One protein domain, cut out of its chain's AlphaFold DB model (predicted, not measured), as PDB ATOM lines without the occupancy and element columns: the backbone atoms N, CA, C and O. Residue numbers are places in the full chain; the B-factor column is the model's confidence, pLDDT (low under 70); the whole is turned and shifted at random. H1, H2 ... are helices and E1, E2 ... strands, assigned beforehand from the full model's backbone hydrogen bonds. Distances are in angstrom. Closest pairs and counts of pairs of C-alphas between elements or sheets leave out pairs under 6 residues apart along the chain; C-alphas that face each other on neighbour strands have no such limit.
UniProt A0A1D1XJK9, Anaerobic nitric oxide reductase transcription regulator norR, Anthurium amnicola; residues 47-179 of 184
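Overview. This is residues 47 to 179 of the 184 residues of the protein "Anaerobic nitric oxide reductase transcription regulator norR" of Anthurium amnicola (UniProt A0A1D1XJK9). With little regular structure, a small twisted four-strand sheet has H1 over one face and H4 at its E3 edge; H2, H3 and H5 lie off it, amid loops. Of 133 printed residues, under half are in named elements, ordered E1 H1 E2 E3 E4 H2 H3 H4 H5: mixed, helices and strands. The mixed sheet runs E1 E2 E4 E3; the whole is compact, radius of gyration of the C-alphas 15.2 A, spanning 46 by 37 by 27 A.

Arrangement. Start at E1, residues 47 to 50, parallel to E2, residues 96 to 99; N 49 and O 97, 2.9 A apart, are within hydrogen-bond range. Between them in the chain, H1, residues 78 to 88, is over E2, height over the sheet 10.0 A; the closest C-alphas, of His 88 and Gly 96, are 6.0 A apart. E1, H1, E2 are a strand-helix-strand unit, parallel neighbours joined through a helix, with a right-handed crossover. E4, residues 114 to 118, is parallel to E2, with N 98 and O 115 at 2.8 A, and forms an antiparallel hairpin with E3, residues 107 to 111, with N 116 and O 109 at 2.8 A. H4, residues 155 to 162, only grazes the sheet; its closest C-alphas to E3, of Ser 157 and Trp 107, are 5.5 A apart. H2, residues 124 to 127, and H3, residues 131 to 134, only just touch, only at the corner, with 3 pairs of C-alphas within 8 A. O i to N i+4 pairs are within range throughout H1 and 3 of 4 in H4.

Along the chain. Find C-alpha 47 at (200.351, 158.981, 173.206); H1 is 15.3 A long, E4 13.2 A. H5, residues 174 to 177, ends at C-alpha 177, (208.105, 136.693, 139.268).

Size, cuts and confidence. The printed part has no cut; long links join E1 to H1, H3 to H4 and H4 to H5. Residues 128 to 138 have pLDDT under 70.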
ATOM      1  N   ILE A  47     200.396 160.401 172.853       94.50
ATOM      2  CA  ILE A  47     200.351 158.981 173.206       94.50
ATOM      3  C   ILE A  47     201.215 158.212 172.216       94.50
ATOM      4  O   ILE A  47     201.050 158.333 171.001       94.50
ATOM      5  N   ILE A  48     202.144 157.420 172.744       96.38
ATOM      6  CA  ILE A  48     202.976 156.508 171.964       96.38
ATOM      7  C   ILE A  48     202.675 155.099 172.457       96.38
ATOM      8  O   ILE A  48     202.936 154.778 173.614       96.38
ATOM      9  N   THR A  49     202.107 154.266 171.591       96.62
ATOM     10  CA  THR A  49     201.957 152.832 171.855       96.62
ATOM     11  C   THR A  49     203.007 152.057 171.078       96.62
ATOM     12  O   THR A  49     203.581 152.564 170.114       96.62
ATOM     13  N   PHE A  50     203.273 150.819 171.479       97.25
ATOM     14  CA  PHE A  50     204.174 149.959 170.732       97.25
ATOM     15  C   PHE A  50     203.688 148.519 170.717       97.25
ATOM     16  O   PHE A  50     202.978 148.076 171.617       97.25
ATOM     17  N   SER A  51     204.076 147.788 169.683       97.38
ATOM     18  CA  SER A  51     203.919 146.342 169.610       97.38
ATOM     19  C   SER A  51     205.079 145.749 168.817       97.38
ATOM     20  O   SER A  51     205.742 146.441 168.050       97.38
ATOM     21  N   HIS A  52     205.392 144.470 169.019       95.50
ATOM     22  CA  HIS A  52     206.391 143.835 168.158       95.50
ATOM     23  C   HIS A  52     205.824 143.575 166.756       95.50
ATOM     24  O   HIS A  52     206.540 143.712 165.771       95.50
ATOM     25  N   TYR A  53     204.544 143.216 166.682       96.00
ATOM     26  CA  TYR A  53     203.852 142.815 165.465       96.00
ATOM     27  C   TYR A  53     203.275 144.013 164.701       96.00
ATOM     28  O   TYR A  53     203.148 145.115 165.217       96.00
ATOM     29  N   VAL A  54     202.939 143.801 163.439       97.31
ATOM     30  CA  VAL A  54     202.365 144.800 162.545       97.31
ATOM     31  C   VAL A  54     200.865 144.932 162.837       97.31
ATOM     32  O   VAL A  54     200.132 143.961 162.654       97.31
ATOM     33  N   PRO A  55     200.364 146.110 163.245       96.88
ATOM     34  CA  PRO A  55     198.963 146.266 163.638       96.88
ATOM     35  C   PRO A  55     197.999 146.365 162.452       96.88
ATOM     36  O   PRO A  55     196.796 146.304 162.649       96.88
ATOM     37  N   ARG A  56     198.493 146.584 161.227       95.75
ATOM     38  CA  ARG A  56     197.666 146.854 160.042       95.75
ATOM     39  C   ARG A  56     198.280 146.274 158.781       95.75
ATOM     40  O   ARG A  56     199.489 146.369 158.578       95.75
ATOM     41  N   GLN A  57     197.448 145.739 157.891       93.94
ATOM     42  CA  GLN A  57     197.923 145.173 156.623       93.94
ATOM     43  C   GLN A  57     198.570 146.230 155.721       93.94
ATOM     44  O   GLN A  57     199.518 145.931 154.995       93.94
ATOM     45  N   GLU A  58     198.116 147.484 155.797       95.62
ATOM     46  CA  GLU A  58     198.672 148.594 155.024       95.62
ATOM     47  C   GLU A  58     200.125 148.912 155.395       95.62
ATOM     48  O   GLU A  58     200.819 149.540 154.603       95.62
ATOM     49  N   LEU A  59     200.614 148.445 156.546       96.56
ATOM     50  CA  LEU A  59     201.988 148.643 157.020       96.56
ATOM     51  C   LEU A  59     202.956 147.536 156.565       96.56
ATOM     52  O   LEU A  59     204.077 147.426 157.057       96.56
ATOM     53  N   CYS A  60     202.520 146.684 155.640       95.81
ATOM     54  CA  CYS A  60     203.323 145.641 155.012       95.81
ATOM     55  C   CYS A  60     203.192 145.761 153.487       95.81
ATOM     56  O   CYS A  60     202.118 146.126 153.018       95.81
ATOM     57  N   PRO A  61     204.221 145.474 152.673       95.19
ATOM     58  CA  PRO A  61     204.062 145.454 151.223       95.19
ATOM     59  C   PRO A  61     203.059 144.390 150.772       95.19
ATOM     60  O   PRO A  61     202.863 143.362 151.422       95.19
ATOM     61  N   GLU A  62     202.442 144.622 149.621       94.69
ATOM     62  CA  GLU A  62     201.506 143.675 149.020       94.69
ATOM     63  C   GLU A  62     202.157 142.322 148.766       94.69
ATOM     64  O   GLU A  62     203.300 142.236 148.319       94.69
ATOM     65  N   LYS A  63     201.385 141.249 148.965       92.94
ATOM     66  CA  LYS A  63     201.846 139.867 148.791       92.94
ATOM     67  C   LYS A  63     202.576 139.640 147.463       92.94
ATOM     68  O   LYS A  63     203.580 138.933 147.442       92.94
ATOM     69  N   ARG A  64     202.110 140.266 146.376       92.94
ATOM     70  CA  ARG A  64     202.704 140.178 145.031       92.94
ATOM     71  C   ARG A  64     204.129 140.735 144.927       92.94
ATOM     72  O   ARG A  64     204.847 140.407 143.985       92.94
ATOM     73  N   MET A  65     204.533 141.579 145.876       93.62
ATOM     74  CA  MET A  65     205.843 142.231 145.942       93.62
ATOM     75  C   MET A  65     206.815 141.530 146.902       93.62
ATOM     76  O   MET A  65     207.993 141.892 146.948       93.62
ATOM     77  N   LEU A  66     206.349 140.524 147.653       91.62
ATOM     78  CA  LEU A  66     207.120 139.834 148.685       91.62
ATOM     79  C   LEU A  66     207.781 138.555 148.159       91.62
ATOM     80  O   LEU A  66     207.140 137.718 147.529       91.62
ATOM     81  N   PHE A  67     209.047 138.335 148.530       87.38
ATOM     82  CA  PHE A  67     209.728 137.049 148.303       87.38
ATOM     83  C   PHE A  67     209.178 135.916 149.181       87.38
ATOM     84  O   PHE A  67     209.295 134.747 148.825       87.38
ATOM     85  N   TYR A  68     208.590 136.247 150.336       86.62
ATOM     86  CA  TYR A  68     207.918 135.288 151.208       86.62
ATOM     87  C   TYR A  68     206.408 135.585 151.236       86.62
ATOM     88  O   TYR A  68     205.955 136.401 152.038       86.62
ATOM     89  N   PRO A  69     205.597 134.932 150.382       83.88
ATOM     90  CA  PRO A  69     204.192 135.298 150.183       83.88
ATOM     91  C   PRO A  69     203.286 134.962 151.375       83.88
ATOM     92  O   PRO A  69     202.146 135.420 151.428       83.88
ATOM     93  N   ASN A  70     203.760 134.148 152.323       87.69
ATOM     94  CA  ASN A  70     203.036 133.853 153.558       87.69
ATOM     95  C   ASN A  70     203.358 134.843 154.687       87.69
ATOM     96  O   ASN A  70     202.729 134.736 155.734       87.69
ATOM     97  N   LEU A  71     204.273 135.807 154.489       89.94
ATOM     98  CA  LEU A  71     204.605 136.811 155.506       89.94
ATOM     99  C   LEU A  71     203.350 137.504 156.066       89.94
ATOM    100  O   LEU A  71     203.198 137.511 157.279       89.94
ATOM    101  N   PRO A  72     202.382 137.985 155.256       91.12
ATOM    102  CA  PRO A  72     201.216 138.678 155.806       91.12
ATOM    103  C   PRO A  72     200.345 137.834 156.753       91.12
ATOM    104  O   PRO A  72     199.562 138.392 157.507       91.12
ATOM    105  N   LYS A  73     200.485 136.500 156.748       88.88
ATOM    106  CA  LYS A  73     199.696 135.593 157.598       88.88
ATOM    107  C   LYS A  73     200.202 135.484 159.040       88.88
ATOM    108  O   LYS A  73     199.540 134.853 159.850       88.88
ATOM    109  N   ILE A  74     201.392 136.002 159.330       88.69
ATOM    110  CA  ILE A  74     202.123 135.732 160.584       88.69
ATOM    111  C   ILE A  74     202.637 137.004 161.265       88.69
ATOM    112  O   ILE A  74     203.370 136.916 162.242       88.69
ATOM    113  N   ILE A  75     202.299 138.177 160.730       93.00
ATOM    114  CA  ILE A  75     202.917 139.442 161.142       93.00
ATOM    115  C   ILE A  75     202.072 140.261 162.102       93.00
ATOM    116  O   ILE A  75     202.587 141.252 162.592       93.00
ATOM    117  N   GLY A  76     200.810 139.907 162.346       94.44
ATOM    118  CA  GLY A  76     199.859 140.764 163.049       94.44
ATOM    119  C   GLY A  76     198.521 140.086 163.308       94.44
ATOM    120  O   GLY A  76     198.345 138.912 162.985       94.44
ATOM    121  N   SER A  77     197.584 140.831 163.895       95.19
ATOM    122  CA  SER A  77     196.241 140.344 164.211       95.19
ATOM    123  C   SER A  77     195.225 141.489 164.295       95.19
ATOM    124  O   SER A  77     195.580 142.617 164.635       95.19
ATOM    125  N   ASP A  78     193.951 141.192 164.029       95.62
ATOM    126  CA  ASP A  78     192.871 142.183 164.127       95.62
ATOM    127  C   ASP A  78     192.630 142.682 165.570       95.62
ATOM    128  O   ASP A  78     192.424 143.884 165.744       95.62
ATOM    129  N   PRO A  79     192.724 141.845 166.634       97.38
ATOM    130  CA  PRO A  79     192.638 142.335 168.014       97.38
ATOM    131  C   PRO A  79     193.674 143.416 168.358       97.38
ATOM    132  O   PRO A  79     193.352 144.369 169.065       97.38
ATOM    133  N   LEU A  80     194.894 143.317 167.812       97.00
ATOM    134  CA  LEU A  80     195.937 144.329 168.009       97.00
ATOM    135  C   LEU A  80     195.528 145.687 167.416       97.00
ATOM    136  O   LEU A  80     195.720 146.723 168.057       97.00
ATOM    137  N   GLU A  81     194.953 145.690 166.211       96.25
ATOM    138  CA  GLU A  81     194.423 146.904 165.580       96.25
ATOM    139  C   GLU A  81     193.294 147.500 166.422       96.25
ATOM    140  O   GLU A  81     193.345 148.680 166.780       96.25
ATOM    141  N   ALA A  82     192.341 146.662 166.838       96.50
ATOM    142  CA  ALA A  82     191.199 147.081 167.639       96.50
ATOM    143  C   ALA A  82     191.632 147.730 168.965       96.50
ATOM    144  O   ALA A  82     191.128 148.800 169.325       96.50
ATOM    145  N   ARG A  83     192.618 147.154 169.670       96.25
ATOM    146  CA  ARG A  83     193.182 147.756 170.889       96.25
ATOM    147  C   ARG A  83     193.846 149.095 170.601       96.25
ATOM    148  O   ARG A  83     193.644 150.061 171.339       96.25
ATOM    149  N   LEU A  84     194.616 149.185 169.521       95.88
ATOM    150  CA  LEU A  84     195.245 150.437 169.110       95.88
ATOM    151  C   LEU A  84     194.188 151.521 168.856       95.88
ATOM    152  O   LEU A  84     194.370 152.655 169.302       95.88
ATOM    153  N   ARG A  85     193.053 151.176 168.233       95.69
ATOM    154  CA  ARG A  85     191.920 152.094 168.028       95.69
ATOM    155  C   ARG A  85     191.187 152.465 169.301       95.69
ATOM    156  O   ARG A  85     190.787 153.619 169.426       95.69
ATOM    157  N   ALA A  86     191.062 151.559 170.263       95.06
ATOM    158  CA  ALA A  86     190.533 151.903 171.579       95.06
ATOM    159  C   ALA A  86     191.413 152.951 172.295       95.06
ATOM    160  O   ALA A  86     190.901 153.799 173.026       95.06
ATOM    161  N   ILE A  87     192.729 152.935 172.048       95.06
ATOM    162  CA  ILE A  87     193.681 153.873 172.657       95.06
ATOM    163  C   ILE A  87     193.747 155.209 171.900       95.06
ATOM    164  O   ILE A  87     193.687 156.279 172.508       95.06
ATOM    165  N   HIS A  88     193.885 155.172 170.576       94.88
ATOM    166  CA  HIS A  88     194.114 156.375 169.762       94.88
ATOM    167  C   HIS A  88     192.832 156.994 169.194       94.88
ATOM    168  O   HIS A  88     192.846 158.146 168.759       94.88
ATOM    169  N   GLY A  89     191.719 156.261 169.222       93.19
ATOM    170  CA  GLY A  89     190.466 156.608 168.556       93.19
ATOM    171  C   GLY A  89     190.397 156.094 167.111       93.19
ATOM    172  O   GLY A  89     191.412 155.872 166.449       93.19
ATOM    173  N   ILE A  90     189.170 155.942 166.601       91.19
ATOM    174  CA  ILE A  90     188.887 155.413 165.249       91.19
ATOM    175  C   ILE A  90     189.525 156.282 164.154       91.19
ATOM    176  O   ILE A  90     190.072 155.759 163.191       91.19
ATOM    177  N   HIS A  91     189.517 157.602 164.335       90.56
ATOM    178  CA  HIS A  91     190.133 158.561 163.407       90.56
ATOM    179  C   HIS A  91     191.523 159.032 163.849       90.56
ATOM    180  O   HIS A  91     192.058 159.982 163.279       90.56
ATOM    181  N   GLY A  92     192.086 158.393 164.881       88.12
ATOM    182  CA  GLY A  92     193.348 158.802 165.478       88.12
ATOM    183  C   GLY A  92     193.330 160.240 165.999       88.12
ATOM    184  O   GLY A  92     192.291 160.895 166.113       88.12
ATOM    185  N   LYS A  93     194.524 160.738 166.317       86.81
ATOM    186  CA  LYS A  93     194.814 162.141 166.633       86.81
ATOM    187  C   LYS A  93     196.225 162.428 166.142       86.81
ATOM    188  O   LYS A  93     197.074 161.555 166.260       86.81
ATOM    189  N   ALA A  94     196.513 163.653 165.702       84.56
ATOM    190  CA  ALA A  94     197.852 164.034 165.223       84.56
ATOM    191  C   ALA A  94     198.985 163.754 166.239       84.56
ATOM    192  O   ALA A  94     200.140 163.589 165.865       84.56
ATOM    193  N   SER A  95     198.641 163.673 167.523       89.56
ATOM    194  CA  SER A  95     199.521 163.331 168.638       89.56
ATOM    195  C   SER A  95     199.565 161.828 168.971       89.56
ATOM    196  O   SER A  95     200.075 161.434 170.018       89.56
ATOM    197  N   GLY A  96     199.008 160.972 168.118       94.88
ATOM    198  CA  GLY A  96     199.031 159.520 168.241       94.88
ATOM    199  C   GLY A  96     200.164 158.920 167.418       94.88
ATOM    200  O   GLY A  96     200.264 159.149 166.211       94.88
ATOM    201  N   CYS A  97     201.010 158.120 168.061       97.38
ATOM    202  CA  CYS A  97     202.053 157.354 167.393       97.38
ATOM    203  C   CYS A  97     202.015 155.886 167.829       97.38
ATOM    204  O   CYS A  97     201.775 155.578 168.998       97.38
ATOM    205  N   HIS A  98     202.269 154.982 166.888       98.00
ATOM    206  CA  HIS A  98     202.485 153.573 167.158       98.00
ATOM    207  C   HIS A  98     203.823 153.106 166.591       98.00
ATOM    208  O   HIS A  98     204.067 153.197 165.386       98.00
ATOM    209  N   VAL A  99     204.674 152.573 167.460       98.12
ATOM    210  CA  VAL A  99     205.947 151.964 167.074       98.12
ATOM    211  C   VAL A  99     205.755 150.460 166.909       98.12
ATOM    212  O   VAL A  99     205.252 149.797 167.813       98.12
ATOM    213  N   PHE A 100     206.162 149.912 165.770       97.69
ATOM    214  CA  PHE A 100     205.994 148.490 165.471       97.69
ATOM    215  C   PHE A 100     207.255 147.858 164.872       97.69
ATOM    216  O   PHE A 100     208.263 148.536 164.652       97.69
ATOM    217  N   GLY A 101     207.228 146.540 164.662       93.56
ATOM    218  CA  GLY A 101     208.393 145.780 164.220       93.56
ATOM    219  C   GLY A 101     208.076 144.511 163.424       93.56
ATOM    220  O   GLY A 101     207.136 144.426 162.635       93.56
ATOM    221  N   HIS A 102     208.914 143.499 163.647       93.31
ATOM    222  CA  HIS A 102     208.784 142.137 163.124       93.31
ATOM    223  C   HIS A 102     209.109 141.947 161.626       93.31
ATOM    224  O   HIS A 102     209.824 141.010 161.286       93.31
ATOM    225  N   THR A 103     208.684 142.834 160.718       92.69
ATOM    226  CA  THR A 103     208.853 142.603 159.260       92.69
ATOM    227  C   THR A 103     210.197 143.029 158.669       92.69
ATOM    228  O   THR A 103     210.492 142.694 157.526       92.69
ATOM    229  N   HIS A 104     211.005 143.782 159.418       90.69
ATOM    230  CA  HIS A 104     212.282 144.358 158.966       90.69
ATOM    231  C   HIS A 104     212.167 145.361 157.797       90.69
ATOM    232  O   HIS A 104     213.177 145.798 157.246       90.69
ATOM    233  N   PHE A 105     210.957 145.801 157.447       90.62
ATOM    234  CA  PHE A 105     210.736 146.892 156.498       90.62
ATOM    235  C   PHE A 105     210.783 148.246 157.208       90.62
ATOM    236  O   PHE A 105     209.990 148.501 158.106       90.62
ATOM    237  N   CYS A 106     211.701 149.131 156.830       91.69
ATOM    238  CA  CYS A 106     211.659 150.505 157.331       91.69
ATOM    239  C   CYS A 106     210.339 151.164 156.889       91.69
ATOM    240  O   CYS A 106     210.005 151.100 155.701       91.69
ATOM    241  N   TRP A 107     209.582 151.728 157.831       95.12
ATOM    242  CA  TRP A 107     208.242 152.255 157.575       95.12
ATOM    243  C   TRP A 107     207.974 153.515 158.394       95.12
ATOM    244  O   TRP A 107     208.165 153.515 159.607       95.12
ATOM    245  N   ASP A 108     207.463 154.557 157.743       96.50
ATOM    246  CA  ASP A 108     206.917 155.742 158.406       96.50
ATOM    247  C   ASP A 108     205.762 156.302 157.577       96.50
ATOM    248  O   ASP A 108     205.950 156.768 156.444       96.50
ATOM    249  N   ALA A 109     204.552 156.181 158.120       96.06
ATOM    250  CA  ALA A 109     203.328 156.625 157.472       96.06
ATOM    251  C   ALA A 109     202.285 157.059 158.501       96.06
ATOM    252  O   ALA A 109     202.205 156.505 159.597       96.06
ATOM    253  N   VAL A 110     201.435 158.008 158.117       96.00
ATOM    254  CA  VAL A 110     200.231 158.355 158.877       96.00
ATOM    255  C   VAL A 110     199.042 157.664 158.226       96.00
ATOM    256  O   VAL A 110     198.788 157.874 157.043       96.00
ATOM    257  N   LEU A 111     198.316 156.852 158.992       95.19
ATOM    258  CA  LEU A 111     197.088 156.197 158.547       95.19
ATOM    259  C   LEU A 111     195.980 156.505 159.552       95.19
ATOM    260  O   LEU A 111     196.152 156.278 160.748       95.19
ATOM    261  N   ASP A 112     194.854 157.034 159.070       95.06
ATOM    262  CA  ASP A 112     193.700 157.435 159.890       95.06
ATOM    263  C   ASP A 112     194.113 158.206 161.150       95.06
ATOM    264  O   ASP A 112     193.801 157.810 162.275       95.06
ATOM    265  N   GLY A 113     194.914 159.253 160.949       94.31
ATOM    266  CA  GLY A 113     195.352 160.166 161.999       94.31
ATOM    267  C   GLY A 113     196.429 159.637 162.948       94.31
ATOM    268  O   GLY A 113     196.900 160.424 163.755       94.31
ATOM    269  N   VAL A 114     196.855 158.371 162.865       96.75
ATOM    270  CA  VAL A 114     197.935 157.813 163.705       96.75
ATOM    271  C   VAL A 114     199.212 157.663 162.888       96.75
ATOM    272  O   VAL A 114     199.186 157.123 161.781       96.75
ATOM    273  N   ARG A 115     200.350 158.108 163.432       97.38
ATOM    274  CA  ARG A 115     201.663 157.862 162.827       97.38
ATOM    275  C   ARG A 115     202.187 156.484 163.216       97.38
ATOM    276  O   ARG A 115     202.393 156.212 164.394       97.38
ATOM    277  N   TYR A 116     202.479 155.648 162.233       97.81
ATOM    278  CA  TYR A 116     203.060 154.325 162.411       97.81
ATOM    279  C   TYR A 116     204.526 154.345 161.997       97.81
ATOM    280  O   TYR A 116     204.831 154.691 160.854       97.81
ATOM    281  N   VAL A 117     205.417 153.948 162.907       97.25
ATOM    282  CA  VAL A 117     206.866 153.945 162.667       97.25
ATOM    283  C   VAL A 117     207.459 152.572 162.957       97.25
ATOM    284  O   VAL A 117     207.272 152.012 164.034       97.25
ATOM    285  N   GLN A 118     208.233 152.060 162.009       94.62
ATOM    286  CA  GLN A 118     209.088 150.897 162.173       94.62
ATOM    287  C   GLN A 118     210.498 151.269 161.713       94.62
ATOM    288  O   GLN A 118     210.734 151.495 160.527       94.62
ATOM    289  N   ALA A 119     211.437 151.285 162.659       91.38
ATOM    290  CA  ALA A 119     212.865 151.509 162.435       91.38
ATOM    291  C   ALA A 119     213.635 150.223 162.796       91.38
ATOM    292  O   ALA A 119     214.187 150.120 163.894       91.38
ATOM    293  N   PRO A 120     213.609 149.184 161.941       88.00
ATOM    294  CA  PRO A 120     214.128 147.884 162.316       88.00
ATOM    295  C   PRO A 120     215.652 147.868 162.261       88.00
ATOM    296  O   PRO A 120     216.259 148.361 161.315       88.00
ATOM    297  N   LEU A 121     216.256 147.191 163.237       83.00
ATOM    298  CA  LEU A 121     217.684 146.891 163.218       83.00
ATOM    299  C   LEU A 121     218.033 145.854 162.134       83.00
ATOM    300  O   LEU A 121     219.103 145.933 161.546       83.00
ATOM    301  N   ALA A 122     217.146 144.882 161.884       83.12
ATOM    302  CA  ALA A 122     217.302 143.795 160.909       83.12
ATOM    303  C   ALA A 122     218.577 142.924 161.070       83.12
ATOM    304  O   ALA A 122     219.445 143.157 161.926       83.12
ATOM    305  N   TYR A 123     218.696 141.871 160.252       82.69
ATOM    306  CA  TYR A 123     219.895 141.026 160.225       82.69
ATOM    307  C   TYR A 123     221.087 141.757 159.582       82.69
ATOM    308  O   TYR A 123     220.885 142.584 158.694       82.69
ATOM    309  N   PRO A 124     222.348 141.415 159.918       80.25
ATOM    310  CA  PRO A 124     223.528 142.092 159.362       80.25
ATOM    311  C   PRO A 124     223.557 142.190 157.826       80.25
ATOM    312  O   PRO A 124     223.941 143.216 157.276       80.25
ATOM    313  N   ARG A 125     223.095 141.150 157.117       78.81
ATOM    314  CA  ARG A 125     223.002 141.156 155.642       78.81
ATOM    315  C   ARG A 125     221.904 142.076 155.102       78.81
ATOM    316  O   ARG A 125     222.008 142.543 153.973       78.81
ATOM    317  N   GLU A 126     220.848 142.290 155.876       78.88
ATOM    318  CA  GLU A 126     219.736 143.175 155.523       78.88
ATOM    319  C   GLU A 126     220.119 144.634 155.779       78.88
ATOM    320  O   GLU A 126     219.867 145.472 154.921       78.88
ATOM    321  N   ARG A 127     220.835 144.912 156.881       74.75
ATOM    322  CA  ARG A 127     221.343 146.248 157.245       74.75
ATOM    323  C   ARG A 127     222.128 146.929 156.132       74.75
ATOM    324  O   ARG A 127     221.919 148.111 155.885       74.75
ATOM    325  N   GLY A 128     222.957 146.175 155.408       66.38
ATOM    326  CA  GLY A 128     223.713 146.680 154.254       66.38
ATOM    327  C   GLY A 128     222.849 147.287 153.139       66.38
ATOM    328  O   GLY A 128     223.363 148.007 152.292       66.38
ATOM    329  N   ARG A 129     221.541 147.004 153.128       66.81
ATOM    330  CA  ARG A 129     220.559 147.514 152.158       66.81
ATOM    331  C   ARG A 129     219.620 148.574 152.752       66.81
ATOM    332  O   ARG A 129     218.689 149.000 152.073       66.81
ATOM    333  N   MET A 130     219.819 148.951 154.013       66.94
ATOM    334  CA  MET A 130     218.979 149.896 154.756       66.94
ATOM    335  C   MET A 130     219.646 151.277 154.844       66.94
ATOM    336  O   MET A 130     220.639 151.539 154.162       66.94
ATOM    337  N   MET A 131     219.080 152.174 155.660       56.62
ATOM    338  CA  MET A 131     219.605 153.523 155.898       56.62
ATOM    339  C   MET A 131     221.116 153.478 156.190       56.62
ATOM    340  O   MET A 131     221.554 152.730 157.064       56.62
ATOM    341  N   ASN A 132     221.907 154.250 155.437       55.56
ATOM    342  CA  ASN A 132     223.371 154.350 155.556       55.56
ATOM    343  C   ASN A 132     224.144 153.017 155.451       55.56
ATOM    344  O   ASN A 132     225.242 152.889 155.988       55.56
ATOM    345  N   GLY A 133     223.583 151.990 154.797       59.06
ATOM    346  CA  GLY A 133     224.238 150.680 154.682       59.06
ATOM    347  C   GLY A 133     224.458 149.977 156.029       59.06
ATOM    348  O   GLY A 133     225.277 149.064 156.120       59.06
ATOM    349  N   GLY A 134     223.752 150.405 157.084       61.00
ATOM    350  CA  GLY A 134     223.885 149.861 158.433       61.00
ATOM    351  C   GLY A 134     225.122 150.314 159.209       61.00
ATOM    352  O   GLY A 134     225.282 149.882 160.352       61.00
ATOM    353  N   ALA A 135     225.982 151.151 158.619       61.12
ATOM    354  CA  ALA A 135     227.086 151.792 159.326       61.12
ATOM    355  C   ALA A 135     226.534 152.887 160.252       61.12
ATOM    356  O   ALA A 135     225.619 153.617 159.873       61.12
ATOM    357  N   ASP A 136     227.057 152.953 161.480       62.78
ATOM    358  CA  ASP A 136     226.694 153.952 162.495       62.78
ATOM    359  C   ASP A 136     225.191 154.026 162.825       62.78
ATOM    360  O   ASP A 136     224.669 155.073 163.210       62.78
ATOM    361  N   TRP A 137     224.472 152.904 162.689       64.50
ATOM    362  CA  TRP A 137     223.052 152.849 163.032       64.50
ATOM    363  C   TRP A 137     222.860 153.006 164.544       64.50
ATOM    364  O   TRP A 137     223.087 152.077 165.323       64.50
ATOM    365  N   LEU A 138     222.428 154.195 164.951       67.69
ATOM    366  CA  LEU A 138     221.942 154.470 166.295       67.69
ATOM    367  C   LEU A 138     220.443 154.149 166.374       67.69
ATOM    368  O   LEU A 138     219.738 154.276 165.367       67.69
ATOM    369  N   PRO A 139     219.926 153.767 167.556       79.12
ATOM    370  CA  PRO A 139     218.490 153.685 167.774       79.12
ATOM    371  C   PRO A 139     217.804 154.969 167.296       79.12
ATOM    372  O   PRO A 139     218.212 156.072 167.668       79.12
ATOM    373  N   PHE A 140     216.764 154.835 166.474       86.88
ATOM    374  CA  PHE A 140     215.996 155.991 166.031       86.88
ATOM    375  C   PHE A 140     215.266 156.609 167.227       86.88
ATOM    376  O   PHE A 140     214.423 155.968 167.860       86.88
ATOM    377  N   CYS A 141     215.593 157.859 167.549       91.94
ATOM    378  CA  CYS A 141     214.903 158.591 168.600       91.94
ATOM    379  C   CYS A 141     213.512 158.989 168.096       91.94
ATOM    380  O   CYS A 141     213.399 159.853 167.233       91.94
ATOM    381  N   ILE A 142     212.457 158.364 168.626       93.06
ATOM    382  CA  ILE A 142     211.072 158.661 168.225       93.06
ATOM    383  C   ILE A 142     210.516 159.922 168.894       93.06
ATOM    384  O   ILE A 142     209.672 160.607 168.316       93.06
ATOM    385  N   TYR A 143     210.970 160.223 170.113       93.69
ATOM    386  CA  TYR A 143     210.437 161.315 170.915       93.69
ATOM    387  C   TYR A 143     211.526 161.987 171.749       93.69
ATOM    388  O   TYR A 143     212.128 161.367 172.626       93.69
ATOM    389  N   TYR A 144     211.722 163.282 171.517       93.25
ATOM    390  CA  TYR A 144     212.513 164.168 172.361       93.25
ATOM    391  C   TYR A 144     211.926 165.576 172.279       93.25
ATOM    392  O   TYR A 144     212.067 166.256 171.267       93.25
ATOM    393  N   ARG A 145     211.238 166.012 173.347       92.06
ATOM    394  CA  ARG A 145     210.486 167.288 173.385       92.06
ATOM    395  C   ARG A 145     209.420 167.420 172.279       92.06
ATOM    396  O   ARG A 145     209.036 168.526 171.921       92.06
ATOM    397  N   GLY A 146     208.948 166.292 171.759       91.88
ATOM    398  CA  GLY A 146     208.069 166.200 170.598       91.88
ATOM    399  C   GLY A 146     208.391 164.941 169.798       91.88
ATOM    400  O   GLY A 146     209.441 164.330 170.003       91.88
ATOM    401  N   LEU A 147     207.481 164.533 168.913       93.19
ATOM    402  CA  LEU A 147     207.787 163.482 167.945       93.19
ATOM    403  C   LEU A 147     208.859 163.987 166.979       93.19
ATOM    404  O   LEU A 147     208.733 165.084 166.438       93.19
ATOM    405  N   THR A 148     209.884 163.174 166.750       93.06
ATOM    406  CA  THR A 148     210.928 163.452 165.752       93.06
ATOM    407  C   THR A 148     210.329 163.506 164.349       93.06
ATOM    408  O   THR A 148     209.290 162.898 164.102       93.06
ATOM    409  N   ASP A 149     210.986 164.173 163.405       91.62
ATOM    410  CA  ASP A 149     210.568 164.202 162.002       91.62
ATOM    411  C   ASP A 149     210.490 162.807 161.356       91.62
ATOM    412  O   ASP A 149     210.841 161.778 161.947       91.62
ATOM    413  N   ARG A 150     209.971 162.769 160.125       90.38
ATOM    414  CA  ARG A 150     209.779 161.542 159.347       90.38
ATOM    415  C   ARG A 150     211.084 160.748 159.229       90.38
ATOM    416  O   ARG A 150     212.099 161.270 158.773       90.38
ATOM    417  N   LEU A 151     211.029 159.466 159.574       88.06
ATOM    418  CA  LEU A 151     212.102 158.510 159.344       88.06
ATOM    419  C   LEU A 151     212.303 158.331 157.835       88.06
ATOM    420  O   LEU A 151     211.351 158.093 157.089       88.06
ATOM    421  N   SER A 152     213.546 158.443 157.374       82.56
ATOM    422  CA  SER A 152     213.882 158.335 155.955       82.56
ATOM    423  C   SER A 152     215.322 157.855 155.766       82.56
ATOM    424  O   SER A 152     216.197 158.376 156.457       82.56
ATOM    425  N   PRO A 153     215.601 156.941 154.813       84.56
ATOM    426  CA  PRO A 153     214.654 156.387 153.832       84.56
ATOM    427  C   PRO A 153     213.731 155.280 154.367       84.56
ATOM    428  O   PRO A 153     214.163 154.391 155.106       84.56
ATOM    429  N   CYS A 154     212.477 155.280 153.898       89.19
ATOM    430  CA  CYS A 154     211.493 154.219 154.129       89.19
ATOM    431  C   CYS A 154     210.886 153.761 152.794       89.19
ATOM    432  O   CYS A 154     209.721 154.020 152.506       89.19
ATOM    433  N   TRP A 155     211.673 153.053 151.977       88.62
ATOM    434  CA  TRP A 155     211.351 152.737 150.575       88.62
ATOM    435  C   TRP A 155     209.917 152.264 150.306       88.62
ATOM    436  O   TRP A 155     209.311 152.693 149.328       88.62
ATOM    437  N   TRP A 156     209.361 151.390 151.151       92.81
ATOM    438  CA  TRP A 156     208.002 150.885 150.953       92.81
ATOM    439  C   TRP A 156     206.929 151.922 151.276       92.81
ATOM    440  O   TRP A 156     206.010 152.097 150.480       92.81
ATOM    441  N   SER A 157     207.035 152.631 152.402       94.50
ATOM    442  CA  SER A 157     206.072 153.690 152.704       94.50
ATOM    443  C   SER A 157     206.223 154.870 151.742       94.50
ATOM    444  O   SER A 157     205.212 155.411 151.312       94.50
ATOM    445  N   ASP A 158     207.447 155.201 151.312       94.19
ATOM    446  CA  ASP A 158     207.733 156.174 150.246       94.19
ATOM    447  C   ASP A 158     207.077 155.783 148.914       94.19
ATOM    448  O   ASP A 158     206.420 156.603 148.271       94.19
ATOM    449  N   TYR A 159     207.201 154.513 148.519       94.62
ATOM    450  CA  TYR A 159     206.541 153.978 147.332       94.62
ATOM    451  C   TYR A 159     205.021 154.162 147.418       94.62
ATOM    452  O   TYR A 159     204.412 154.699 146.491       94.62
ATOM    453  N   TYR A 160     204.403 153.797 148.543       95.81
ATOM    454  CA  TYR A 160     202.953 153.918 148.727       95.81
ATOM    455  C   TYR A 160     202.453 155.360 148.923       95.81
ATOM    456  O   TYR A 160     201.251 155.591 148.820       95.81
ATOM    457  N   CYS A 161     203.332 156.348 149.130       93.00
ATOM    458  CA  CYS A 161     202.945 157.764 149.075       93.00
ATOM    459  C   CYS A 161     202.597 158.228 147.651       93.00
ATOM    460  O   CYS A 161     201.869 159.204 147.490       93.00
ATOM    461  N   THR A 162     203.125 157.558 146.625       95.19
ATOM    462  CA  THR A 162     202.952 157.945 145.211       95.19
ATOM    463  C   THR A 162     202.275 156.872 144.365       95.19
ATOM    464  O   THR A 162     201.814 157.157 143.264       95.19
ATOM    465  N   ASN A 163     202.165 155.647 144.885       95.94
ATOM    466  CA  ASN A 163     201.562 154.512 144.202       95.94
ATOM    467  C   ASN A 163     200.374 153.997 145.008       95.94
ATOM    468  O   ASN A 163     200.497 153.674 146.193       95.94
ATOM    469  N   LYS A 164     199.219 153.884 144.349       95.06
ATOM    470  CA  LYS A 164     198.028 153.306 144.966       95.06
ATOM    471  C   LYS A 164     198.283 151.837 145.307       95.06
ATOM    472  O   LYS A 164     198.947 151.115 144.565       95.06
ATOM    473  N   ARG A 165     197.711 151.402 146.426       94.44
ATOM    474  CA  ARG A 165     197.643 149.986 146.781       94.44
ATOM    475  C   ARG A 165     196.634 149.248 145.895       94.44
ATOM    476  O   ARG A 165     195.546 149.752 145.624       94.44
ATOM    477  N   GLU A 166     196.995 148.041 145.497       95.38
ATOM    478  CA  GLU A 166     196.254 147.066 144.707       95.38
ATOM    479  C   GLU A 166     196.335 145.678 145.384       95.38
ATOM    480  O   GLU A 166     196.957 144.757 144.849       95.38
ATOM    481  N   PRO A 167     195.754 145.494 146.584       90.75
ATOM    482  CA  PRO A 167     195.860 144.233 147.326       90.75
ATOM    483  C   PRO A 167     195.235 143.036 146.590       90.75
ATOM    484  O   PRO A 167     195.699 141.910 146.766       90.75
ATOM    485  N   ASP A 168     194.238 143.286 145.738       92.75
ATOM    486  CA  ASP A 168     193.566 142.269 144.922       92.75
ATOM    487  C   ASP A 168     194.358 141.889 143.661       92.75
ATOM    488  O   ASP A 168     194.039 140.906 142.989       92.75
ATOM    489  N   ASN A 169     195.412 142.643 143.328       92.94
ATOM    490  CA  ASN A 169     196.287 142.311 142.215       92.94
ATOM    491  C   ASN A 169     197.145 141.090 142.578       92.94
ATOM    492  O   ASN A 169     197.991 141.125 143.476       92.94
ATOM    493  N   THR A 170     196.937 139.997 141.848       89.75
ATOM    494  CA  THR A 170     197.654 138.733 142.064       89.75
ATOM    495  C   THR A 170     198.840 138.535 141.120       89.75
ATOM    496  O   THR A 170     199.583 137.562 141.280       89.75
ATOM    497  N   ASP A 171     199.084 139.470 140.196       92.38
ATOM    498  CA  ASP A 171     200.243 139.437 139.314       92.38
ATOM    499  C   ASP A 171     201.513 139.777 140.096       92.38
ATOM    500  O   ASP A 171     201.693 140.884 140.618       92.38
ATOM    501  N   LEU A 172     202.413 138.792 140.183       92.25
ATOM    502  CA  LEU A 172     203.697 138.945 140.857       92.25
ATOM    503  C   LEU A 172     204.481 140.101 140.241       92.25
ATOM    504  O   LEU A 172     204.643 140.185 139.023       92.25
ATOM    505  N   ALA A 173     205.042 140.950 141.100       92.44
ATOM    506  CA  ALA A 173     205.919 142.014 140.650       92.44
ATOM    507  C   ALA A 173     207.114 141.426 139.869       92.44
ATOM    508  O   ALA A 173     207.601 140.351 140.235       92.44
ATOM    509  N   PRO A 174     207.651 142.111 138.840       91.50
ATOM    510  CA  PRO A 174     208.672 141.538 137.955       91.50
ATOM    511  C   PRO A 174     209.902 140.976 138.687       91.50
ATOM    512  O   PRO A 174     210.427 139.916 138.337       91.50
ATOM    513  N   TRP A 175     210.342 141.645 139.760       88.69
ATOM    514  CA  TRP A 175     211.482 141.212 140.575       88.69
ATOM    515  C   TRP A 175     211.200 139.974 141.436       88.69
ATOM    516  O   TRP A 175     212.153 139.300 141.837       88.69
ATOM    517  N   VAL A 176     209.926 139.672 141.712       91.19
ATOM    518  CA  VAL A 176     209.465 138.459 142.402       91.19
ATOM    519  C   VAL A 176     209.207 137.344 141.395       91.19
ATOM    520  O   VAL A 176     209.664 136.223 141.605       91.19
ATOM    521  N   ALA A 177     208.538 137.654 140.280       91.00
ATOM    522  CA  ALA A 177     208.105 136.693 139.268       91.00
ATOM    523  C   ALA A 177     209.244 135.788 138.774       91.00
ATOM    524  O   ALA A 177     209.052 134.585 138.636       91.00
ATOM    525  N   ARG A 178     210.460 136.328 138.613       89.88
ATOM    526  CA  ARG A 178     211.655 135.565 138.198       89.88
ATOM    527  C   ARG A 178     212.028 134.381 139.106       89.88
ATOM    528  O   ARG A 178     212.787 133.517 138.682       89.88
ATOM    529  N   PHE A 179     211.541 134.351 140.349       86.75
ATOM    530  CA  PHE A 179     211.805 133.273 141.307       86.75
ATOM    531  C   PHE A 179     210.748 132.161 141.284       86.75
ATOM    532  O   PHE A 179     210.933 131.138 141.939       86.75
TER     533      PHE A 179